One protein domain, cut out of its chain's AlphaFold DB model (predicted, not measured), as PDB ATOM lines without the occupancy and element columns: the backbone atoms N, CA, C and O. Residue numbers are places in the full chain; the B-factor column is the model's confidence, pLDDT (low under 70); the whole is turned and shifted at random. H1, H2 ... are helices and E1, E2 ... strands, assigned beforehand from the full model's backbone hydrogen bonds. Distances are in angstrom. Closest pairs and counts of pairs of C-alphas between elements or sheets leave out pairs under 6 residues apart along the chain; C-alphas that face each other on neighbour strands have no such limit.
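What this domain is: This is residues 5 to 168 of the 705 residues of an uncharacterized protein of Acetobacter sp. CAG:977 (UniProt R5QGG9). The helix H3 makes the core of a body of crossed helices: H1 and the short H6 pack on opposite sides of it, the long H5 crosses it on a third side, and H7 crosses H5 and runs away from H3. A small head, made of the two-stranded sheet E1 E2 and the short helix H4, lies at one end of the long axis, and the short H2 lies towards the other end. The printed part has 164 residues with seven named helices and two named strands, in the order H1, H2, H3, E1, H4, E2, H5, H6, H7; the sheet's order is E1 - E2, antiparallel, and the class is mostly helix. The whole is only just loose, close to compact, with a radius of gyration of the C-alphas of 18.5 A, and the C-alphas span 57 by 40 by 27 A.

How they stand to each other: The sheet is formed by E1, residues 72 to 74, and E2, residues 96 to 99, antiparallel neighbours whose directions differ by 143 degrees. N 73 and O 98 are within hydrogen-bond range at 2.9 A, as are N 98 and O 73 at 2.8 A. Near this sheet is H4, residues 84 to 91, where the C-alphas of Leu 90 and Val 96 in E2 are the closest, 7.3 A apart. H1, residues 8 to 20, comes nearest to E2 at the C-alphas of Leu 11 and Phe 99, 6.3 A apart. H3, residues 43 to 64, is the hub, touching four helices. It touches H1 at a steep tilt of 39 degrees, opposite ways, closest at the C-alphas of Val 19 and Ser 48, 6.3 A apart. With its residues 43 to 51 alone, H3 touches H5, residues 106 to 131, at a steep tilt of 42 degrees, opposite ways; the C-alphas of Ile 47 and Cys 123 are the closest, 5.8 A apart. With its residues 50 to 54 alone, H3 touches H6, residues 142 to 145, closest at the C-alphas of Trp 54 and Lys 144, 6.3 A apart. H7, residues 152 to 168, only just touches H3, with 3 pairs of C-alphas within 8 A, the closest being Arg 58 and Phe 152 at 5.8 A. H5, with residues 111 to 119 alone, touches H7 about perpendicular at 76 degrees, closest at the C-alphas of Ile 115 and Ala 159, 5.2 A apart. H2, residues 36 to 41, is close to but not clearly touching H5, with the C-alphas of Lys 36 and Leu 131 closest at 6.7 A. Each O i to N i+4 pair is within hydrogen-bond range in H1, H2, H4, H5 and H7, against 16 of 18 in H3; H6 is too short for such a pair.

Where its parts are: E1 is 6.5 A long from first to last C-alpha and E2 10.1 A. H5 is the longest helix, 36.8 A; H3 measures 31.5 A, with a kink of 28 degrees near residue 55, H7 24.6 A and H1 18.2 A. H4 measures 10.9 A, H2 8.6 A and H6 5.4 A. H1 begins at C-alpha 8, (55.712, 100.204, 312.126), E1 begins at C-alpha 72, (61.708, 91.213, 315.202), and H7 ends at C-alpha 168, (95.343, 109.355, 307.417).

The domain as a whole: The two C-alphas farthest apart are those of Glu 80 and Gln 168, 59.1 A. The printed part has no cut. The link from H1 to H2, residues 21 to 35, is long. The mean pLDDT of the printed part is 85.0, and residue 22, residues 65 to 69 and residues 167 to 168 are under 70.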
ATOM      1  N   LEU A   5      55.139  94.829 309.429       82.56
ATOM      2  CA  LEU A   5      55.324  95.256 310.817       82.56
ATOM      3  C   LEU A   5      53.997  95.741 311.392       82.56
ATOM      4  O   LEU A   5      53.415  96.694 310.869       82.56
ATOM      5  N   ARG A   6      53.525  95.119 312.477       83.69
ATOM      6  CA  ARG A   6      52.311  95.570 313.179       83.69
ATOM      7  C   ARG A   6      52.542  96.930 313.841       83.69
ATOM      8  O   ARG A   6      51.695  97.818 313.748       83.69
ATOM      9  N   ASN A   7      53.713  97.121 314.443       85.81
ATOM     10  CA  ASN A   7      54.105  98.339 315.148       85.81
ATOM     11  C   ASN A   7      55.068  99.232 314.335       85.81
ATOM     12  O   ASN A   7      55.993  99.815 314.890       85.81
ATOM     13  N   GLU A   8      54.839  99.418 313.028       82.44
ATOM     14  CA  GLU A   8      55.712 100.204 312.126       82.44
ATOM     15  C   GLU A   8      56.092 101.607 312.659       82.44
ATOM     16  O   GLU A   8      57.164 102.141 312.361       82.44
ATOM     17  N   LYS A   9      55.236 102.211 313.491       84.31
ATOM     18  CA  LYS A   9      55.531 103.474 314.183       84.31
ATOM     19  C   LYS A   9      56.765 103.392 315.093       84.31
ATOM     20  O   LYS A   9      57.497 104.371 315.161       84.31
ATOM     21  N   ALA A  10      57.016 102.257 315.744       84.94
ATOM     22  CA  ALA A  10      58.162 102.053 316.629       84.94
ATOM     23  C   ALA A  10      59.494 102.077 315.860       84.94
ATOM     24  O   ALA A  10      60.430 102.757 316.275       84.94
ATOM     25  N   LEU A  11      59.556 101.427 314.691       85.38
ATOM     26  CA  LEU A  11      60.737 101.474 313.821       85.38
ATOM     27  C   LEU A  11      61.001 102.893 313.300       85.38
ATOM     28  O   LEU A  11      62.138 103.363 313.312       85.38
ATOM     29  N   ASN A  12      59.951 103.600 312.872       84.62
ATOM     30  CA  ASN A  12      60.094 104.991 312.440       84.62
ATOM     31  C   ASN A  12      60.592 105.884 313.586       84.62
ATOM     32  O   ASN A  12      61.495 106.683 313.362       84.62
ATOM     33  N   GLN A  13      60.073 105.708 314.806       85.81
ATOM     34  CA  GLN A  13      60.515 106.460 315.982       85.81
ATOM     35  C   GLN A  13      61.987 106.185 316.322       85.81
ATOM     36  O   GLN A  13      62.719 107.112 316.659       85.81
ATOM     37  N   TYR A  14      62.439 104.935 316.201       85.25
ATOM     38  CA  TYR A  14      63.843 104.573 316.397       85.25
ATOM     39  C   TYR A  14      64.765 105.303 315.406       85.25
ATOM     40  O   TYR A  14      65.747 105.927 315.809       85.25
ATOM     41  N   ILE A  15      64.408 105.303 314.117       84.81
ATOM     42  CA  ILE A  15      65.159 106.012 313.066       84.81
ATOM     43  C   ILE A  15      65.100 107.536 313.267       84.81
ATOM     44  O   ILE A  15      66.097 108.223 313.054       84.81
ATOM     45  N   GLU A  16      63.959 108.083 313.695       85.31
ATOM     46  CA  GLU A  16      63.835 109.507 314.030       85.31
ATOM     47  C   GLU A  16      64.756 109.889 315.186       85.31
ATOM     48  O   GLU A  16      65.514 110.848 315.065       85.31
ATOM     49  N   ASN A  17      64.774 109.107 316.266       81.94
ATOM     50  CA  ASN A  17      65.627 109.372 317.424       81.94
ATOM     51  C   ASN A  17      67.125 109.306 317.080       81.94
ATOM     52  O   ASN A  17      67.911 110.066 317.639       81.94
ATOM     53  N   LEU A  18      67.523 108.441 316.142       78.50
ATOM     54  CA  LEU A  18      68.904 108.339 315.652       78.50
ATOM     55  C   LEU A  18      69.388 109.590 314.906       78.50
ATOM     56  O   LEU A  18      70.565 109.941 314.999       78.50
ATOM     57  N   VAL A  19      68.499 110.226 314.141       81.44
ATOM     58  CA  VAL A  19      68.840 111.371 313.282       81.44
ATOM     59  C   VAL A  19      68.597 112.704 313.984       81.44
ATOM     60  O   VAL A  19      69.376 113.636 313.813       81.44
ATOM     61  N   TYR A  20      67.524 112.796 314.766       79.62
ATOM     62  CA  TYR A  20      67.066 114.033 315.400       79.62
ATOM     63  C   TYR A  20      67.319 114.074 316.908       79.62
ATOM     64  O   TYR A  20      66.940 115.039 317.557       79.62
ATOM     65  N   HIS A  21      67.940 113.044 317.492       77.25
ATOM     66  CA  HIS A  21      68.320 113.025 318.909       77.25
ATOM     67  C   HIS A  21      67.159 113.330 319.880       77.25
ATOM     68  O   HIS A  21      67.354 113.937 320.931       77.25
ATOM     69  N   GLY A  22      65.940 112.896 319.534       67.00
ATOM     70  CA  GLY A  22      64.722 113.118 320.324       67.00
ATOM     71  C   GLY A  22      63.919 114.366 319.937       67.00
ATOM     72  O   GLY A  22      62.820 114.560 320.457       67.00
ATOM     73  N   GLU A  23      64.411 115.185 319.004       72.88
ATOM     74  CA  GLU A  23      63.621 116.254 318.389       72.88
ATOM     75  C   GLU A  23      62.615 115.692 317.375       72.88
ATOM     76  O   GLU A  23      62.833 114.667 316.724       72.88
ATOM     77  N   LYS A  24      61.474 116.372 317.231       72.62
ATOM     78  CA  LYS A  24      60.415 115.928 316.324       72.62
ATOM     79  C   LYS A  24      60.802 116.212 314.872       72.62
ATOM     80  O   LYS A  24      61.085 117.355 314.518       72.62
ATOM     81  N   HIS A  25      60.718 115.196 314.014       77.50
ATOM     82  CA  HIS A  25      60.889 115.380 312.576       77.50
ATOM     83  C   HIS A  25      59.817 116.326 312.003       77.50
ATOM     84  O   HIS A  25      58.613 116.080 312.122       77.50
ATOM     85  N   GLU A  26      60.259 117.377 311.314       77.06
ATOM     86  CA  GLU A  26      59.406 118.256 310.516       77.06
ATOM     87  C   GLU A  26      59.700 118.072 309.025       77.06
ATOM     88  O   GLU A  26      60.837 118.224 308.573       77.06
ATOM     89  N   ALA A  27      58.664 117.757 308.247       79.94
ATOM     90  CA  ALA A  27      58.798 117.575 306.809       79.94
ATOM     91  C   ALA A  27      59.063 118.917 306.108       79.94
ATOM     92  O   ALA A  27      58.261 119.847 306.209       79.94
ATOM     93  N   LEU A  28      60.160 118.985 305.352       86.12
ATOM     94  CA  LEU A  28      60.492 120.142 304.523       86.12
ATOM     95  C   LEU A  28      59.599 120.188 303.282       86.12
ATOM     96  O   LEU A  28      59.431 119.191 302.571       86.12
ATOM     97  N   LYS A  29      59.045 121.363 302.989       88.31
ATOM     98  CA  LYS A  29      58.250 121.594 301.782       88.31
ATOM     99  C   LYS A  29      59.176 121.683 300.566       88.31
ATOM    100  O   LYS A  29      60.249 122.278 300.654       88.31
ATOM    101  N   PRO A  30      58.749 121.210 299.382       85.81
ATOM    102  CA  PRO A  30      59.546 121.337 298.163       85.81
ATOM    103  C   PRO A  30      59.987 122.776 297.866       85.81
ATOM    104  O   PRO A  30      61.104 122.974 297.406       85.81
ATOM    105  N   ALA A  31      59.143 123.771 298.169       86.19
ATOM    106  CA  ALA A  31      59.471 125.187 297.998       86.19
ATOM    107  C   ALA A  31      60.623 125.653 298.907       86.19
ATOM    108  O   ALA A  31      61.472 126.413 298.456       86.19
ATOM    109  N   GLU A  32      60.694 125.150 300.143       89.75
ATOM    110  CA  GLU A  32      61.744 125.491 301.118       89.75
ATOM    111  C   GLU A  32      63.116 124.976 300.657       89.75
ATOM    112  O   GLU A  32      64.118 125.665 300.788       89.75
ATOM    113  N   LEU A  33      63.160 123.805 300.012       86.75
ATOM    114  CA  LEU A  33      64.391 123.240 299.439       86.75
ATOM    115  C   LEU A  33      64.911 124.003 298.209       86.75
ATOM    116  O   LEU A  33      66.045 123.780 297.785       86.75
ATOM    117  N   GLN A  34      64.088 124.859 297.596       90.38
ATOM    118  CA  GLN A  34      64.506 125.714 296.480       90.38
ATOM    119  C   GLN A  34      64.811 127.156 296.924       90.38
ATOM    120  O   GLN A  34      65.317 127.939 296.118       90.38
ATOM    121  N   ASP A  35      64.517 127.512 298.179       91.19
ATOM    122  CA  ASP A  35      64.783 128.832 298.745       91.19
ATOM    123  C   ASP A  35      66.199 128.879 299.332       91.19
ATOM    124  O   ASP A  35      66.511 128.258 300.347       91.19
ATOM    125  N   LYS A  36      67.071 129.650 298.680       89.94
ATOM    126  CA  LYS A  36      68.476 129.787 299.068       89.94
ATOM    127  C   LYS A  36      68.650 130.344 300.486       89.94
ATOM    128  O   LYS A  36      69.490 129.836 301.219       89.94
ATOM    129  N   ALA A  37      67.857 131.344 300.876       89.19
ATOM    130  CA  ALA A  37      67.981 131.980 302.188       89.19
ATOM    131  C   ALA A  37      67.509 131.040 303.302       89.19
ATOM    132  O   ALA A  37      68.150 130.936 304.348       89.19
ATOM    133  N   PHE A  38      66.425 130.300 303.049       92.25
ATOM    134  CA  PHE A  38      65.963 129.260 303.964       92.25
ATOM    135  C   PHE A  38      67.027 128.176 304.157       92.25
ATOM    136  O   PHE A  38      67.339 127.815 305.291       92.25
ATOM    137  N   VAL A  39      67.601 127.674 303.062       89.25
ATOM    138  CA  VAL A  39      68.605 126.607 303.098       89.25
ATOM    139  C   VAL A  39      69.872 127.054 303.830       89.25
ATOM    140  O   VAL A  39      70.385 126.305 304.658       89.25
ATOM    141  N   GLU A  40      70.366 128.267 303.566       88.88
ATOM    142  CA  GLU A  40      71.538 128.821 304.256       88.88
ATOM    143  C   GLU A  40      71.308 128.968 305.765       88.88
ATOM    144  O   GLU A  40      72.211 128.670 306.544       88.88
ATOM    145  N   ALA A  41      70.099 129.358 306.181       89.50
ATOM    146  CA  ALA A  41      69.742 129.508 307.590       89.50
ATOM    147  C   ALA A  41      69.445 128.175 308.307       89.50
ATOM    148  O   ALA A  41      69.426 128.139 309.534       89.50
ATOM    149  N   ASN A  42      69.202 127.085 307.569       90.75
ATOM    150  CA  ASN A  42      68.718 125.811 308.114       90.75
ATOM    151  C   ASN A  42      69.531 124.603 307.613       90.75
ATOM    152  O   ASN A  42      68.965 123.527 307.393       90.75
ATOM    153  N   LYS A  43      70.849 124.759 307.422       89.12
ATOM    154  CA  LYS A  43      71.719 123.714 306.846       89.12
ATOM    155  C   LYS A  43      71.587 122.367 307.562       89.12
ATOM    156  O   LYS A  43      71.334 121.360 306.906       89.12
ATOM    157  N   ASP A  44      71.659 122.362 308.891       87.38
ATOM    158  CA  ASP A  44      71.559 121.137 309.697       87.38
ATOM    159  C   ASP A  44      70.207 120.448 309.533       87.38
ATOM    160  O   ASP A  44      70.138 119.245 309.295       87.38
ATOM    161  N   LYS A  45      69.121 121.227 309.553       88.94
ATOM    162  CA  LYS A  45      67.761 120.715 309.351       88.94
ATOM    163  C   LYS A  45      67.602 120.069 307.971       88.94
ATOM    164  O   LYS A  45      66.977 119.016 307.848       88.94
ATOM    165  N   VAL A  46      68.178 120.678 306.933       90.38
ATOM    166  CA  VAL A  46      68.156 120.156 305.559       90.38
ATOM    167  C   VAL A  46      68.979 118.870 305.439       90.38
ATOM    168  O   VAL A  46      68.500 117.899 304.849       90.38
ATOM    169  N   ILE A  47      70.173 118.826 306.032       91.44
ATOM    170  CA  ILE A  47      71.048 117.646 306.029       91.44
ATOM    171  C   ILE A  47      70.392 116.482 306.783       91.44
ATOM    172  O   ILE A  47      70.280 115.384 306.233       91.44
ATOM    173  N   SER A  48      69.877 116.721 307.992       89.31
ATOM    174  CA  SER A  48      69.168 115.711 308.787       89.31
ATOM    175  C   SER A  48      67.940 115.167 308.056       89.31
ATOM    176  O   SER A  48      67.697 113.960 308.075       89.31
ATOM    177  N   ALA A  49      67.208 116.005 307.312       90.56
ATOM    178  CA  ALA A  49      66.102 115.546 306.473       90.56
ATOM    179  C   ALA A  49      66.561 114.599 305.349       90.56
ATOM    180  O   ALA A  49      65.898 113.589 305.105       90.56
ATOM    181  N   MET A  50      67.695 114.876 304.697       92.44
ATOM    182  CA  MET A  50      68.255 113.994 303.662       92.44
ATOM    183  C   MET A  50      68.705 112.646 304.235       92.44
ATOM    184  O   MET A  50      68.372 111.594 303.682       92.44
ATOM    185  N   ILE A  51      69.411 112.670 305.371       92.44
ATOM    186  CA  ILE A  51      69.873 111.464 306.072       92.44
ATOM    187  C   ILE A  51      68.675 110.619 306.514       92.44
ATOM    188  O   ILE A  51      68.625 109.422 306.229       92.44
ATOM    189  N   TYR A  52      67.665 111.245 307.123       91.00
ATOM    190  CA  TYR A  52      66.437 110.575 307.547       91.00
ATOM    191  C   TYR A  52      65.701 109.913 306.374       91.00
ATOM    192  O   TYR A  52      65.278 108.762 306.484       91.00
ATOM    193  N   GLN A  53      65.591 110.588 305.223       89.75
ATOM    194  CA  GLN A  53      64.945 110.027 304.028       89.75
ATOM    195  C   GLN A  53      65.649 108.783 303.486       89.75
ATOM    196  O   GLN A  53      64.986 107.903 302.926       89.75
ATOM    197  N   TRP A  54      66.973 108.717 303.616       93.25
ATOM    198  CA  TRP A  54      67.739 107.533 303.256       93.25
ATOM    199  C   TRP A  54      67.576 106.427 304.302       93.25
ATOM    200  O   TRP A  54      67.204 105.307 303.947       93.25
ATOM    201  N   MET A  55      67.764 106.748 305.588       89.75
ATOM    202  CA  MET A  55      67.710 105.769 306.680       89.75
ATOM    203  C   MET A  55      66.343 105.100 306.775       89.75
ATOM    204  O   MET A  55      66.263 103.877 306.835       89.75
ATOM    205  N   LYS A  56      65.262 105.874 306.662       87.00
ATOM    206  CA  LYS A  56      63.884 105.362 306.666       87.00
ATOM    207  C   LYS A  56      63.633 104.260 305.630       87.00
ATOM    208  O   LYS A  56      62.771 103.410 305.835       87.00
ATOM    209  N   MET A  57      64.363 104.280 304.517       85.50
ATOM    210  CA  MET A  57      64.249 103.290 303.447       85.50
ATOM    211  C   MET A  57      65.261 102.159 303.616       85.50
ATOM    212  O   MET A  57      64.864 101.007 303.741       85.50
ATOM    213  N   ARG A  58      66.559 102.478 303.656       88.12
ATOM    214  CA  ARG A  58      67.626 101.468 303.595       88.12
ATOM    215  C   ARG A  58      67.837 100.725 304.908       88.12
ATOM    216  O   ARG A  58      68.131  99.537 304.886       88.12
ATOM    217  N   VAL A  59      67.635 101.385 306.050       84.62
ATOM    218  CA  VAL A  59      67.672 100.711 307.361       84.62
ATOM    219  C   VAL A  59      66.458  99.803 307.503       84.62
ATOM    220  O   VAL A  59      66.586  98.688 307.990       84.62
ATOM    221  N   ARG A  60      65.292 100.232 307.006       79.31
ATOM    222  CA  ARG A  60      64.102  99.377 306.953       79.31
ATOM    223  C   ARG A  60      64.337  98.139 306.090       79.31
ATOM    224  O   ARG A  60      64.047  97.044 306.549       79.31
ATOM    225  N   GLU A  61      64.837  98.298 304.868       82.12
ATOM    226  CA  GLU A  61      65.165  97.167 303.988       82.12
ATOM    227  C   GLU A  61      66.116  96.193 304.694       82.12
ATOM    228  O   GLU A  61      65.768  95.033 304.883       82.12
ATOM    229  N   HIS A  62      67.231  96.695 305.229       83.19
ATOM    230  CA  HIS A  62      68.225  95.867 305.909       83.19
ATOM    231  C   HIS A  62      67.676  95.137 307.148       83.19
ATOM    232  O   HIS A  62      67.915  93.946 307.332       83.19
ATOM    233  N   LEU A  63      66.893  95.819 307.993       77.00
ATOM    234  CA  LEU A  63      66.305  95.205 309.189       77.00
ATOM    235  C   LEU A  63      65.230  94.160 308.855       77.00
ATOM    236  O   LEU A  63      64.926  93.330 309.705       77.00
ATOM    237  N   THR A  64      64.656  94.190 307.649       71.19
ATOM    238  CA  THR A  64      63.529  93.330 307.253       71.19
ATOM    239  C   THR A  64      63.892  92.237 306.241       71.19
ATOM    240  O   THR A  64      63.012  91.482 305.836       71.19
ATOM    241  N   GLU A  65      65.164  92.120 305.846       68.44
ATOM    242  CA  GLU A  65      65.654  91.115 304.887       68.44
ATOM    243  C   GLU A  65      66.216  89.828 305.527       68.44
ATOM    244  O   GLU A  65      66.337  88.819 304.835       68.44
ATOM    245  N   SER A  66      66.522  89.815 306.830       56.19
ATOM    246  CA  SER A  66      67.110  88.651 307.520       56.19
ATOM    247  C   SER A  66      66.051  87.762 308.187       56.19
ATOM    248  O   SER A  66      65.140  88.262 308.842       56.19
ATOM    249  N   SER A  67      66.172  86.438 308.038       52.56
ATOM    250  CA  SER A  67      65.167  85.454 308.472       52.56
ATOM    251  C   SER A  67      65.226  85.049 309.950       52.56
ATOM    252  O   SER A  67      64.314  84.370 310.405       52.56
ATOM    253  N   GLU A  68      66.236  85.472 310.712       56.06
ATOM    254  CA  GLU A  68      66.294  85.291 312.172       56.06
ATOM    255  C   GLU A  68      67.028  86.478 312.797       56.06
ATOM    256  O   GLU A  68      68.252  86.583 312.715       56.06
ATOM    257  N   VAL A  69      66.275  87.410 313.380       66.38
ATOM    258  CA  VAL A  69      66.823  88.634 313.974       66.38
ATOM    259  C   VAL A  69      66.150  88.926 315.318       66.38
ATOM    260  O   VAL A  69      64.923  88.925 315.383       66.38
ATOM    261  N   PRO A  70      66.928  89.188 316.387       70.12
ATOM    262  CA  PRO A  70      66.422  89.284 317.763       70.12
ATOM    263  C   PRO A  70      65.479  90.475 317.999       70.12
ATOM    264  O   PRO A  70      64.707  90.470 318.945       70.12
ATOM    265  N   TYR A  71      65.500  91.471 317.112       79.81
ATOM    266  CA  TYR A  71      64.692  92.692 317.181       79.81
ATOM    267  C   TYR A  71      63.365  92.622 316.403       79.81
ATOM    268  O   TYR A  71      62.676  93.640 316.296       79.81
ATOM    269  N   LEU A  72      63.011  91.464 315.828       82.50
ATOM    270  CA  LEU A  72      61.708  91.213 315.202       82.50
ATOM    271  C   LEU A  72      61.013  90.021 315.869       82.50
ATOM    272  O   LEU A  72      61.396  88.870 315.672       82.50
ATOM    273  N   GLU A  73      59.940  90.289 316.604       83.94
ATOM    274  CA  GLU A  73      59.155  89.273 317.306       83.94
ATOM    275  C   GLU A  73      57.946  88.843 316.454       83.94
ATOM    276  O   GLU A  73      57.177  89.703 316.024       83.94
ATOM    277  N   PRO A  74      57.744  87.545 316.156       83.94
ATOM    278  CA  PRO A  74      56.644  87.103 315.302       83.94
ATOM    279  C   PRO A  74      55.279  87.294 315.978       83.94
ATOM    280  O   PRO A  74      55.048  86.852 317.102       83.94
ATOM    281  N   VAL A  75      54.333  87.883 315.247       84.88
ATOM    282  CA  VAL A  75      52.945  88.062 315.686       84.88
ATOM    283  C   VAL A  75      52.130  86.840 315.267       84.88
ATOM    284  O   VAL A  75      51.980  86.562 314.079       84.88
ATOM    285  N   THR A  76      51.591  86.106 316.240       82.31
ATOM    286  CA  THR A  76      50.882  84.831 316.008       82.31
ATOM    287  C   THR A  76      49.357  84.935 316.106       82.31
ATOM    288  O   THR A  76      48.656  84.027 315.662       82.31
ATOM    289  N   ALA A  77      48.827  86.039 316.641       80.50
ATOM    290  CA  ALA A  77      47.394  86.304 316.771       80.50
ATOM    291  C   ALA A  77      47.099  87.816 316.707       80.50
ATOM    292  O   ALA A  77      47.980  88.632 316.970       80.50
ATOM    293  N   ALA A  78      45.860  88.178 316.354       81.00
ATOM    294  CA  ALA A  78      45.378  89.562 316.311       81.00
ATOM    295  C   ALA A  78      44.157  89.750 317.222       81.00
ATOM    296  O   ALA A  78      43.249  88.916 317.224       81.00
ATOM    297  N   ASP A  79      44.107  90.881 317.919       82.00
ATOM    298  CA  ASP A  79      43.051  91.226 318.870       82.00
ATOM    299  C   ASP A  79      41.889  91.990 318.206       82.00
ATOM    300  O   ASP A  79      41.949  92.436 317.055       82.00
ATOM    301  N   GLU A  80      40.792  92.215 318.942       73.69
ATOM    302  CA  GLU A  80      39.647  92.997 318.444       73.69
ATOM    303  C   GLU A  80      40.045  94.409 317.988       73.69
ATOM    304  O   GLU A  80      39.527  94.884 316.976       73.69
ATOM    305  N   LYS A  81      41.010  95.032 318.677       79.50
ATOM    306  CA  LYS A  81      41.505  96.396 318.427       79.50
ATOM    307  C   LYS A  81      42.508  96.498 317.270       79.50
ATOM    308  O   LYS A  81      42.850  97.613 316.876       79.50
ATOM    309  N   ASP A  82      42.970  95.371 316.733       82.56
ATOM    310  CA  ASP A  82      43.955  95.353 315.657       82.56
ATOM    311  C   ASP A  82      43.342  95.689 314.284       82.56
ATOM    312  O   ASP A  82      42.182  95.353 314.003       82.56
ATOM    313  N   PRO A  83      44.117  96.341 313.396       81.69
ATOM    314  CA  PRO A  83      43.631  96.810 312.106       81.69
ATOM    315  C   PRO A  83      43.241  95.653 311.175       81.69
ATOM    316  O   PRO A  83      43.843  94.581 311.190       81.69
ATOM    317  N   ALA A  84      42.259  95.895 310.300       82.50
ATOM    318  CA  ALA A  84      41.702  94.870 309.409       82.50
ATOM    319  C   ALA A  84      42.762  94.166 308.541       82.50
ATOM    320  O   ALA A  84      42.677  92.958 308.334       82.50
ATOM    321  N   TRP A  85      43.797  94.891 308.098       86.62
ATOM    322  CA  TRP A  85      44.881  94.320 307.293       86.62
ATOM    323  C   TRP A  85      45.684  93.247 308.044       86.62
ATOM    324  O   TRP A  85      46.129  92.292 307.409       86.62
ATOM    325  N   LEU A  86      45.850  93.374 309.370       85.56
ATOM    326  CA  LEU A  86      46.605  92.421 310.190       85.56
ATOM    327  C   LEU A  86      45.879  91.077 310.243       85.56
ATOM    328  O   LEU A  86      46.478  90.029 310.025       85.56
ATOM    329  N   LYS A  87      44.562  91.127 310.469       84.25
ATOM    330  CA  LYS A  87      43.693  89.944 310.515       84.25
ATOM    331  C   LYS A  87      43.709  89.203 309.177       84.25
ATOM    332  O   LYS A  87      43.845  87.984 309.155       84.25
ATOM    333  N   THR A  88      43.646  89.941 308.066       84.62
ATOM    334  CA  THR A  88      43.779  89.381 306.713       84.62
ATOM    335  C   THR A  88      45.161  88.766 306.475       84.62
ATOM    336  O   THR A  88      45.245  87.661 305.951       84.62
ATOM    337  N   ALA A  89      46.243  89.434 306.887       85.06
ATOM    338  CA  ALA A  89      47.605  88.933 306.700       85.06
ATOM    339  C   ALA A  89      47.849  87.613 307.450       85.06
ATOM    340  O   ALA A  89      48.357  86.666 306.853       85.06
ATOM    341  N   LEU A  90      47.423  87.520 308.712       85.38
ATOM    342  CA  LEU A  90      47.557  86.298 309.510       85.38
ATOM    343  C   LEU A  90      46.685  85.152 308.969       85.38
ATOM    344  O   LEU A  90      47.147  84.015 308.909       85.38
ATOM    345  N   ALA A  91      45.459  85.441 308.514       83.19
ATOM    346  CA  ALA A  91      44.565  84.440 307.921       83.19
ATOM    347  C   ALA A  91      45.105  83.853 306.602       83.19
ATOM    348  O   ALA A  91      44.871  82.687 306.298       83.19
ATOM    349  N   GLU A  92      45.849  84.648 305.833       86.38
ATOM    350  CA  GLU A  92      46.518  84.232 304.595       86.38
ATOM    351  C   GLU A  92      47.899  83.592 304.839       86.38
ATOM    352  O   GLU A  92      48.601  83.265 303.883       86.38
ATOM    353  N   GLY A  93      48.318  83.431 306.101       81.50
ATOM    354  CA  GLY A  93      49.627  82.880 306.461       81.50
ATOM    355  C   GLY A  93      50.808  83.797 306.120       81.50
ATOM    356  O   GLY A  93      51.941  83.326 306.014       81.50
ATOM    357  N   ARG A  94      50.572  85.102 305.922       84.00
ATOM    358  CA  ARG A  94      51.644  86.077 305.681       84.00
ATOM    359  C   ARG A  94      52.365  86.388 306.998       84.00
ATOM    360  O   ARG A  94      51.695  86.707 307.979       84.00
ATOM    361  N   PRO A  95      53.711  86.361 307.036       82.56
ATOM    362  CA  PRO A  95      54.458  86.644 308.255       82.56
ATOM    363  C   PRO A  95      54.310  88.119 308.663       82.56
ATOM    364  O   PRO A  95      54.380  89.025 307.818       82.56
ATOM    365  N   VAL A  96      54.097  88.345 309.962       84.56
ATOM    366  CA  VAL A  96      53.973  89.664 310.593       84.56
ATOM    367  C   VAL A  96      54.827  89.695 311.858       84.56
ATOM    368  O   VAL A  96      54.859  88.707 312.586       84.56
ATOM    369  N   TYR A  97      55.491  90.820 312.123       86.69
ATOM    370  CA  TYR A  97      56.384  90.987 313.271       86.69
ATOM    371  C   TYR A  97      56.119  92.290 314.037       86.69
ATOM    372  O   TYR A  97      55.601  93.260 313.471       86.69
ATOM    373  N   ASP A  98      56.517  92.321 315.305       86.62
ATOM    374  CA  ASP A  98      56.736  93.537 316.083       86.62
ATOM    375  C   ASP A  98      58.234  93.861 316.138       86.62
ATOM    376  O   ASP A  98      59.072  92.999 316.382       86.62
ATOM    377  N   PHE A  99      58.573  95.123 315.900       87.69
ATOM    378  CA  PHE A  99      59.919  95.658 316.047       87.69
ATOM    379  C   PHE A  99      60.206  96.022 317.508       87.69
ATOM    380  O   PHE A  99      59.440  96.787 318.105       87.69
ATOM    381  N   ASN A 100      61.329  95.541 318.039       87.69
ATOM    382  CA  ASN A 100      61.826  95.852 319.376       87.69
ATOM    383  C   ASN A 100      63.175  96.589 319.281       87.69
ATOM    384  O   ASN A 100      64.183  96.024 318.859       87.69
ATOM    385  N   ALA A 101      63.185  97.873 319.650       81.44
ATOM    386  CA  ALA A 101      64.377  98.718 319.565       81.44
ATOM    387  C   ALA A 101      65.462  98.336 320.587       81.44
ATOM    388  O   ALA A 101      66.640  98.567 320.314       81.44
ATOM    389  N   ASP A 102      65.074  97.757 321.729       82.75
ATOM    390  CA  ASP A 102      65.986  97.420 322.829       82.75
ATOM    391  C   ASP A 102      66.894  96.228 322.477       82.75
ATOM    392  O   ASP A 102      67.986  96.083 323.019       82.75
ATOM    393  N   GLU A 103      66.481  95.421 321.497       84.44
ATOM    394  CA  GLU A 103      67.215  94.256 320.988       84.44
ATOM    395  C   GLU A 103      68.189  94.612 319.841       84.44
ATOM    396  O   GLU A 103      68.832  93.743 319.239       84.44
ATOM    397  N   ILE A 104      68.326  95.900 319.501       81.94
ATOM    398  CA  ILE A 104      69.305  96.357 318.511       81.94
ATOM    399  C   ILE A 104      70.703  96.404 319.135       81.94
ATOM    400  O   ILE A 104      70.983  97.190 320.037       81.94
ATOM    401  N   SER A 105      71.625  95.605 318.591       82.06
ATOM    402  CA  SER A 105      73.006  95.547 319.092       82.06
ATOM    403  C   SER A 105      73.746  96.893 319.028       82.06
ATOM    404  O   SER A 105      73.635  97.646 318.054       82.06
ATOM    405  N   GLU A 106      74.624  97.130 320.004       78.38
ATOM    406  CA  GLU A 106      75.537  98.283 320.032       78.38
ATOM    407  C   GLU A 106      76.410  98.362 318.763       78.38
ATOM    408  O   GLU A 106      76.640  99.436 318.208       78.38
ATOM    409  N   GLY A 107      76.834  97.214 318.225       80.56
ATOM    410  CA  GLY A 107      77.589  97.151 316.972       80.56
ATOM    411  C   GLY A 107      76.804  97.660 315.757       80.56
ATOM    412  O   GLY A 107      77.386  98.269 314.858       80.56
ATOM    413  N   PHE A 108      75.487  97.448 315.720       82.69
ATOM    414  CA  PHE A 108      74.627  97.995 314.671       82.69
ATOM    415  C   PHE A 108      74.414  99.502 314.846       82.69
ATOM    416  O   PHE A 108      74.532 100.256 313.880       82.69
ATOM    417  N   TYR A 109      74.204  99.950 316.084       80.19
ATOM    418  CA  TYR A 109      74.126 101.370 316.425       80.19
ATOM    419  C   TYR A 109      75.396 102.140 316.010       80.19
ATOM    420  O   TYR A 109      75.315 103.192 315.376       80.19
ATOM    421  N   ASN A 110      76.579 101.571 316.258       80.19
ATOM    422  CA  ASN A 110      77.859 102.165 315.857       80.19
ATOM    423  C   ASN A 110      78.014 102.272 314.332       80.19
ATOM    424  O   ASN A 110      78.510 103.284 313.836       80.19
ATOM    425  N   LYS A 111      77.537 101.279 313.569       87.06
ATOM    426  CA  LYS A 111      77.506 101.354 312.096       87.06
ATOM    427  C   LYS A 111      76.592 102.478 311.607       87.06
ATOM    428  O   LYS A 111      76.963 103.205 310.691       87.06
ATOM    429  N   LEU A 112      75.422 102.645 312.225       85.31
ATOM    430  CA  LEU A 112      74.487 103.720 311.886       85.31
ATOM    431  C   LEU A 112      75.066 105.108 312.174       85.31
ATOM    432  O   LEU A 112      74.933 105.997 311.336       85.31
ATOM    433  N   ASN A 113      75.749 105.281 313.308       80.44
ATOM    434  CA  ASN A 113      76.450 106.527 313.619       80.44
ATOM    435  C   ASN A 113      77.567 106.813 312.608       80.44
ATOM    436  O   ASN A 113      77.639 107.921 312.086       80.44
ATOM    437  N   ALA A 114      78.372 105.810 312.249       83.62
ATOM    438  CA  ALA A 114      79.424 105.986 311.252       83.62
ATOM    439  C   ALA A 114      78.864 106.407 309.877       83.62
ATOM    440  O   ALA A 114      79.425 107.284 309.216       83.62
ATOM    441  N   ILE A 115      77.739 105.814 309.457       91.38
ATOM    442  CA  ILE A 115      77.017 106.217 308.242       91.38
ATOM    443  C   ILE A 115      76.514 107.655 308.365       91.38
ATOM    444  O   ILE A 115      76.703 108.439 307.436       91.38
ATOM    445  N   ARG A 116      75.893 108.016 309.494       90.19
ATOM    446  CA  ARG A 116      75.380 109.370 309.741       90.19
ATOM    447  C   ARG A 116      76.484 110.413 309.586       90.19
ATOM    448  O   ARG A 116      76.275 111.393 308.880       90.19
ATOM    449  N   ASP A 117      77.642 110.188 310.198       85.25
ATOM    450  CA  ASP A 117      78.749 111.146 310.197       85.25
ATOM    451  C   ASP A 117      79.332 111.316 308.778       85.25
ATOM    452  O   ASP A 117      79.509 112.437 308.292       85.25
ATOM    453  N   CYS A 118      79.510 110.206 308.053       91.06
ATOM    454  CA  CYS A 118      79.918 110.222 306.647       91.06
ATOM    455  C   CYS A 118      78.896 110.946 305.747       91.06
ATOM    456  O   CYS A 118      79.259 111.748 304.877       91.06
ATOM    457  N   PHE A 119      77.604 110.691 305.953       94.38
ATOM    458  CA  PHE A 119      76.537 111.319 305.177       94.38
ATOM    459  C   PHE A 119      76.384 112.793 305.489       94.38
ATOM    460  O   PHE A 119      76.105 113.562 304.576       94.38
ATOM    461  N   TYR A 120      76.590 113.201 306.737       91.25
ATOM    462  CA  TYR A 120      76.558 114.604 307.108       91.25
ATOM    463  C   TYR A 120      77.605 115.387 306.306       91.25
ATOM    464  O   TYR A 120      77.258 116.364 305.645       91.25
ATOM    465  N   SER A 121      78.847 114.885 306.237       90.00
ATOM    466  CA  SER A 121      79.898 115.458 305.379       90.00
ATOM    467  C   SER A 121      79.487 115.492 303.903       90.00
ATOM    468  O   SER A 121      79.641 116.508 303.233       90.00
ATOM    469  N   SER A 122      78.924 114.397 303.394       91.88
ATOM    470  CA  SER A 122      78.570 114.268 301.972       91.88
ATOM    471  C   SER A 122      77.387 115.157 301.564       91.88
ATOM    472  O   SER A 122      77.343 115.687 300.451       91.88
ATOM    473  N   CYS A 123      76.415 115.328 302.459       92.81
ATOM    474  CA  CYS A 123      75.295 116.242 302.287       92.81
ATOM    475  C   CYS A 123      75.745 117.698 302.401       92.81
ATOM    476  O   CYS A 123      75.247 118.520 301.640       92.81
ATOM    477  N   LEU A 124      76.687 118.014 303.296       91.19
ATOM    478  CA  LEU A 124      77.251 119.357 303.421       91.19
ATOM    479  C   LEU A 124      77.974 119.779 302.131       91.19
ATOM    480  O   LEU A 124      77.682 120.846 301.597       91.19
ATOM    481  N   ASP A 125      78.806 118.901 301.562       92.00
ATOM    482  CA  ASP A 125      79.480 119.142 300.276       92.00
ATOM    483  C   ASP A 125      78.478 119.358 299.128       92.00
ATOM    484  O   ASP A 125      78.635 120.253 298.289       92.00
ATOM    485  N   TYR A 126      77.418 118.542 299.082       94.31
ATOM    486  CA  TYR A 126      76.335 118.709 298.113       94.31
ATOM    487  C   TYR A 126      75.610 120.049 298.297       94.31
ATOM    488  O   TYR A 126      75.360 120.756 297.317       94.31
ATOM    489  N   LEU A 127      75.317 120.415 299.545       92.06
ATOM    490  CA  LEU A 127      74.627 121.645 299.904       92.06
ATOM    491  C   LEU A 127      75.429 122.876 299.483       92.06
ATOM    492  O   LEU A 127      74.904 123.730 298.772       92.06
ATOM    493  N   ASP A 128      76.709 122.939 299.849       91.06
ATOM    494  CA  ASP A 128      77.587 124.063 299.518       91.06
ATOM    495  C   ASP A 128      77.771 124.201 297.999       91.06
ATOM    496  O   ASP A 128      77.729 125.307 297.447       91.06
ATOM    497  N   LYS A 129      77.859 123.074 297.280       92.62
ATOM    498  CA  LYS A 129      77.892 123.072 295.815       92.62
ATOM    499  C   LYS A 129      76.608 123.627 295.200       92.62
ATOM    500  O   LYS A 129      76.693 124.384 294.234       92.62
ATOM    501  N   GLU A 130      75.427 123.274 295.701       91.12
ATOM    502  CA  GLU A 130      74.164 123.830 295.190       91.12
ATOM    503  C   GLU A 130      73.977 125.304 295.569       91.12
ATOM    504  O   GLU A 130      73.509 126.086 294.742       91.12
ATOM    505  N   LEU A 131      74.398 125.713 296.768       89.19
ATOM    506  CA  LEU A 131      74.337 127.104 297.227       89.19
ATOM    507  C   LEU A 131      75.267 128.033 296.433       89.19
ATOM    508  O   LEU A 131      74.950 129.212 296.249       89.19
ATOM    509  N   SER A 132      76.366 127.505 295.885       89.69
ATOM    510  CA  SER A 132      77.250 128.248 294.974       89.69
ATOM    511  C   SER A 132      76.592 128.609 293.632       89.69
ATOM    512  O   SER A 132      77.077 129.485 292.914       89.69
ATOM    513  N   LYS A 133      75.477 127.957 293.273       89.69
ATOM    514  CA  LYS A 133      74.801 128.179 291.993       89.69
ATOM    515  C   LYS A 133      73.835 129.368 292.060       89.69
ATOM    516  O   LYS A 133      73.271 129.658 293.115       89.69
ATOM    517  N   PRO A 134      73.536 130.004 290.910       83.88
ATOM    518  CA  PRO A 134      72.525 131.063 290.833       83.88
ATOM    519  C   PRO A 134      71.107 130.595 291.191       83.88
ATOM    520  O   PRO A 134      70.278 131.397 291.606       83.88
ATOM    521  N   LYS A 135      70.814 129.302 291.006       86.31
ATOM    522  CA  LYS A 135      69.522 128.691 291.325       86.31
ATOM    523  C   LYS A 135      69.747 127.363 292.038       86.31
ATOM    524  O   LYS A 135      70.342 126.456 291.455       86.31
ATOM    525  N   VAL A 136      69.235 127.264 293.261       87.31
ATOM    526  CA  VAL A 136      69.304 126.058 294.091       87.31
ATOM    527  C   VAL A 136      68.359 125.001 293.521       87.31
ATOM    528  O   VAL A 136      67.227 125.316 293.154       87.31
ATOM    529  N   LYS A 137      68.839 123.757 293.404       88.31
ATOM    530  CA  LYS A 137      68.041 122.589 293.000       88.31
ATOM    531  C   LYS A 137      68.321 121.401 293.916       88.31
ATOM    532  O   LYS A 137      68.828 120.369 293.471       88.31
ATOM    533  N   LEU A 138      68.005 121.559 295.199       90.56
ATOM    534  CA  LEU A 138      68.223 120.497 296.175       90.56
ATOM    535  C   LEU A 138      67.192 119.390 296.036       90.56
ATOM    536  O   LEU A 138      66.002 119.633 295.812       90.56
ATOM    537  N   LYS A 139      67.679 118.168 296.212       89.50
ATOM    538  CA  LYS A 139      66.889 116.947 296.269       89.50
ATOM    539  C   LYS A 139      66.976 116.358 297.669       89.50
ATOM    540  O   LYS A 139      68.063 116.011 298.116       89.50
ATOM    541  N   VAL A 140      65.835 116.220 298.347       88.38
ATOM    542  CA  VAL A 140      65.787 115.617 299.694       88.38
ATOM    543  C   VAL A 140      66.206 114.141 299.680       88.38
ATOM    544  O   VAL A 140      66.637 113.596 300.685       88.38
ATOM    545  N   ASP A 141      66.105 113.488 298.525       89.75
ATOM    546  CA  ASP A 141      66.500 112.107 298.280       89.75
ATOM    547  C   ASP A 141      67.893 111.978 297.641       89.75
ATOM    548  O   ASP A 141      68.231 110.908 297.141       89.75
ATOM    549  N   TYR A 142      68.721 113.031 297.683       92.88
ATOM    550  CA  TYR A 142      70.069 113.062 297.100       92.88
ATOM    551  C   TYR A 142      70.894 111.805 297.405       92.88
ATOM    552  O   TYR A 142      71.410 111.177 296.481       92.88
ATOM    553  N   LEU A 143      70.951 111.385 298.671       93.12
ATOM    554  CA  LEU A 143      71.723 110.214 299.093       93.12
ATOM    555  C   LEU A 143      71.286 108.920 298.389       93.12
ATOM    556  O   LEU A 143      72.107 108.039 298.178       93.12
ATOM    557  N   LYS A 144      70.022 108.808 297.956       88.25
ATOM    558  CA  LYS A 144      69.526 107.642 297.200       88.25
ATOM    559  C   LYS A 144      70.045 107.604 295.763       88.25
ATOM    560  O   LYS A 144      69.982 106.562 295.121       88.25
ATOM    561  N   THR A 145      70.525 108.735 295.248       86.88
ATOM    562  CA  THR A 145      71.088 108.852 293.894       86.88
ATOM    563  C   THR A 145      72.590 108.568 293.844       86.88
ATOM    564  O   THR A 145      73.155 108.462 292.757       86.88
ATOM    565  N   VAL A 146      73.242 108.437 295.003       90.12
ATOM    566  CA  VAL A 146      74.672 108.143 295.103       90.12
ATOM    567  C   VAL A 146      74.866 106.629 295.093       90.12
ATOM    568  O   VAL A 146      74.384 105.929 295.978       90.12
ATOM    569  N   HIS A 147      75.591 106.125 294.092       90.50
ATOM    570  CA  HIS A 147      75.829 104.689 293.891       90.50
ATOM    571  C   HIS A 147      76.418 103.993 295.129       90.50
ATOM    572  O   HIS A 147      76.014 102.887 295.479       90.50
ATOM    573  N   ASP A 148      77.343 104.655 295.824       90.62
ATOM    574  CA  ASP A 148      78.016 104.084 296.995       90.62
ATOM    575  C   ASP A 148      77.112 104.035 298.240       90.62
ATOM    576  O   ASP A 148      77.498 103.464 299.256       90.62
ATOM    577  N   TYR A 149      75.900 104.594 298.163       93.94
ATOM    578  CA  TYR A 149      74.888 104.576 299.223       93.94
ATOM    579  C   TYR A 149      73.622 103.818 298.791       93.94
ATOM    580  O   TYR A 149      72.576 103.948 299.423       93.94
ATOM    581  N   ASP A 150      73.654 103.050 297.699       89.12
ATOM    582  CA  ASP A 150      72.443 102.398 297.181       89.12
ATOM    583  C   ASP A 150      71.966 101.190 298.020       89.12
ATOM    584  O   ASP A 150      70.817 100.781 297.861       89.12
ATOM    585  N   SER A 151      72.778 100.692 298.961       90.62
ATOM    586  CA  SER A 151      72.414  99.688 299.974       90.62
ATOM    587  C   SER A 151      73.006 100.031 301.345       90.62
ATOM    588  O   SER A 151      73.902 100.876 301.462       90.62
ATOM    589  N   PHE A 152      72.526  99.359 302.396       89.94
ATOM    590  CA  PHE A 152      73.055  99.529 303.750       89.94
ATOM    591  C   PHE A 152      74.540  99.139 303.845       89.94
ATOM    592  O   PHE A 152      75.353  99.886 304.384       89.94
ATOM    593  N   GLU A 153      74.923  98.008 303.256       91.62
ATOM    594  CA  GLU A 153      76.285  97.464 303.281       91.62
ATOM    595  C   GLU A 153      77.266  98.384 302.557       91.62
ATOM    596  O   GLU A 153      78.368  98.634 303.049       91.62
ATOM    597  N   LYS A 154      76.861  98.932 301.408       92.81
ATOM    598  CA  LYS A 154      77.683  99.892 300.667       92.81
ATOM    599  C   LYS A 154      77.872 101.195 301.442       92.81
ATOM    600  O   LYS A 154      78.997 101.690 301.502       92.81
ATOM    601  N   ALA A 155      76.835 101.681 302.127       92.94
ATOM    602  CA  ALA A 155      76.963 102.838 303.007       92.94
ATOM    603  C   ALA A 155      77.933 102.579 304.176       92.94
ATOM    604  O   ALA A 155      78.742 103.453 304.485       92.94
ATOM    605  N   VAL A 156      77.933 101.378 304.774       92.31
ATOM    606  CA  VAL A 156      78.929 100.990 305.797       92.31
ATOM    607  C   VAL A 156      80.351 101.018 305.225       92.31
ATOM    608  O   VAL A 156      81.257 101.571 305.847       92.31
ATOM    609  N   ILE A 157      80.566 100.451 304.031       92.19
ATOM    610  CA  ILE A 157      81.881 100.452 303.369       92.19
ATOM    611  C   ILE A 157      82.350 101.887 303.099       92.19
ATOM    612  O   ILE A 157      83.500 102.228 303.385       92.19
ATOM    613  N   ALA A 158      81.463 102.736 302.580       91.44
ATOM    614  CA  ALA A 158      81.771 104.132 302.301       91.44
ATOM    615  C   ALA A 158      82.113 104.911 303.583       91.44
ATOM    616  O   ALA A 158      83.102 105.645 303.604       91.44
ATOM    617  N   ALA A 159      81.358 104.695 304.664       91.69
ATOM    618  CA  ALA A 159      81.610 105.308 305.963       91.69
ATOM    619  C   ALA A 159      82.962 104.895 306.559       91.69
ATOM    620  O   ALA A 159      83.699 105.745 307.060       91.69
ATOM    621  N   ASN A 160      83.332 103.614 306.470       89.62
ATOM    622  CA  ASN A 160      84.634 103.135 306.946       89.62
ATOM    623  C   ASN A 160      85.785 103.771 306.160       89.62
ATOM    624  O   ASN A 160      86.724 104.305 306.748       89.62
ATOM    625  N   LYS A 161      85.674 103.802 304.828       90.00
ATOM    626  CA  LYS A 161      86.674 104.425 303.952       90.00
ATOM    627  C   LYS A 161      86.836 105.923 304.229       90.00
ATOM    628  O   LYS A 161      87.950 106.444 304.187       90.00
ATOM    629  N   TRP A 162      85.737 106.622 304.507       91.00
ATOM    630  CA  TRP A 162      85.761 108.036 304.876       91.00
ATOM    631  C   TRP A 162      86.514 108.265 306.197       91.00
ATOM    632  O   TRP A 162      87.426 109.091 306.238       91.00
ATOM    633  N   HIS A 163      86.229 107.473 307.237       83.69
ATOM    634  CA  HIS A 163      86.946 107.542 308.516       83.69
ATOM    635  C   HIS A 163      88.437 107.198 308.394       83.69
ATOM    636  O   HIS A 163      89.275 107.884 308.981       83.69
ATOM    637  N   GLU A 164      88.799 106.187 307.597       81.88
ATOM    638  CA  GLU A 164      90.202 105.869 307.298       81.88
ATOM    639  C   GLU A 164      90.918 107.046 306.619       81.88
ATOM    640  O   GLU A 164      92.050 107.382 306.974       81.88
ATOM    641  N   GLY A 165      90.245 107.719 305.681       77.31
ATOM    642  CA  GLY A 165      90.753 108.928 305.035       77.31
ATOM    643  C   GLY A 165      91.008 110.071 306.024       77.31
ATOM    644  O   GLY A 165      92.054 110.720 305.952       77.31
ATOM    645  N   LEU A 166      90.100 110.284 306.982       77.06
ATOM    646  CA  LEU A 166      90.267 111.277 308.048       77.06
ATOM    647  C   LEU A 166      91.435 110.936 308.981       77.06
ATOM    648  O   LEU A 166      92.237 111.814 309.298       77.06
ATOM    649  N   ALA A 167      91.584 109.667 309.369       68.94
ATOM    650  CA  ALA A 167      92.692 109.214 310.208       68.94
ATOM    651  C   ALA A 167      94.054 109.412 309.516       68.94
ATOM    652  O   ALA A 167      95.004 109.911 310.121       68.94
ATOM    653  N   GLN A 168      94.140 109.109 308.217       65.62
ATOM    654  CA  GLN A 168      95.343 109.355 307.417       65.62
ATOM    655  C   GLN A 168      95.642 110.851 307.253       65.62
ATOM    656  O   GLN A 168      96.805 111.262 307.280       65.62
TER     657      GLN A 168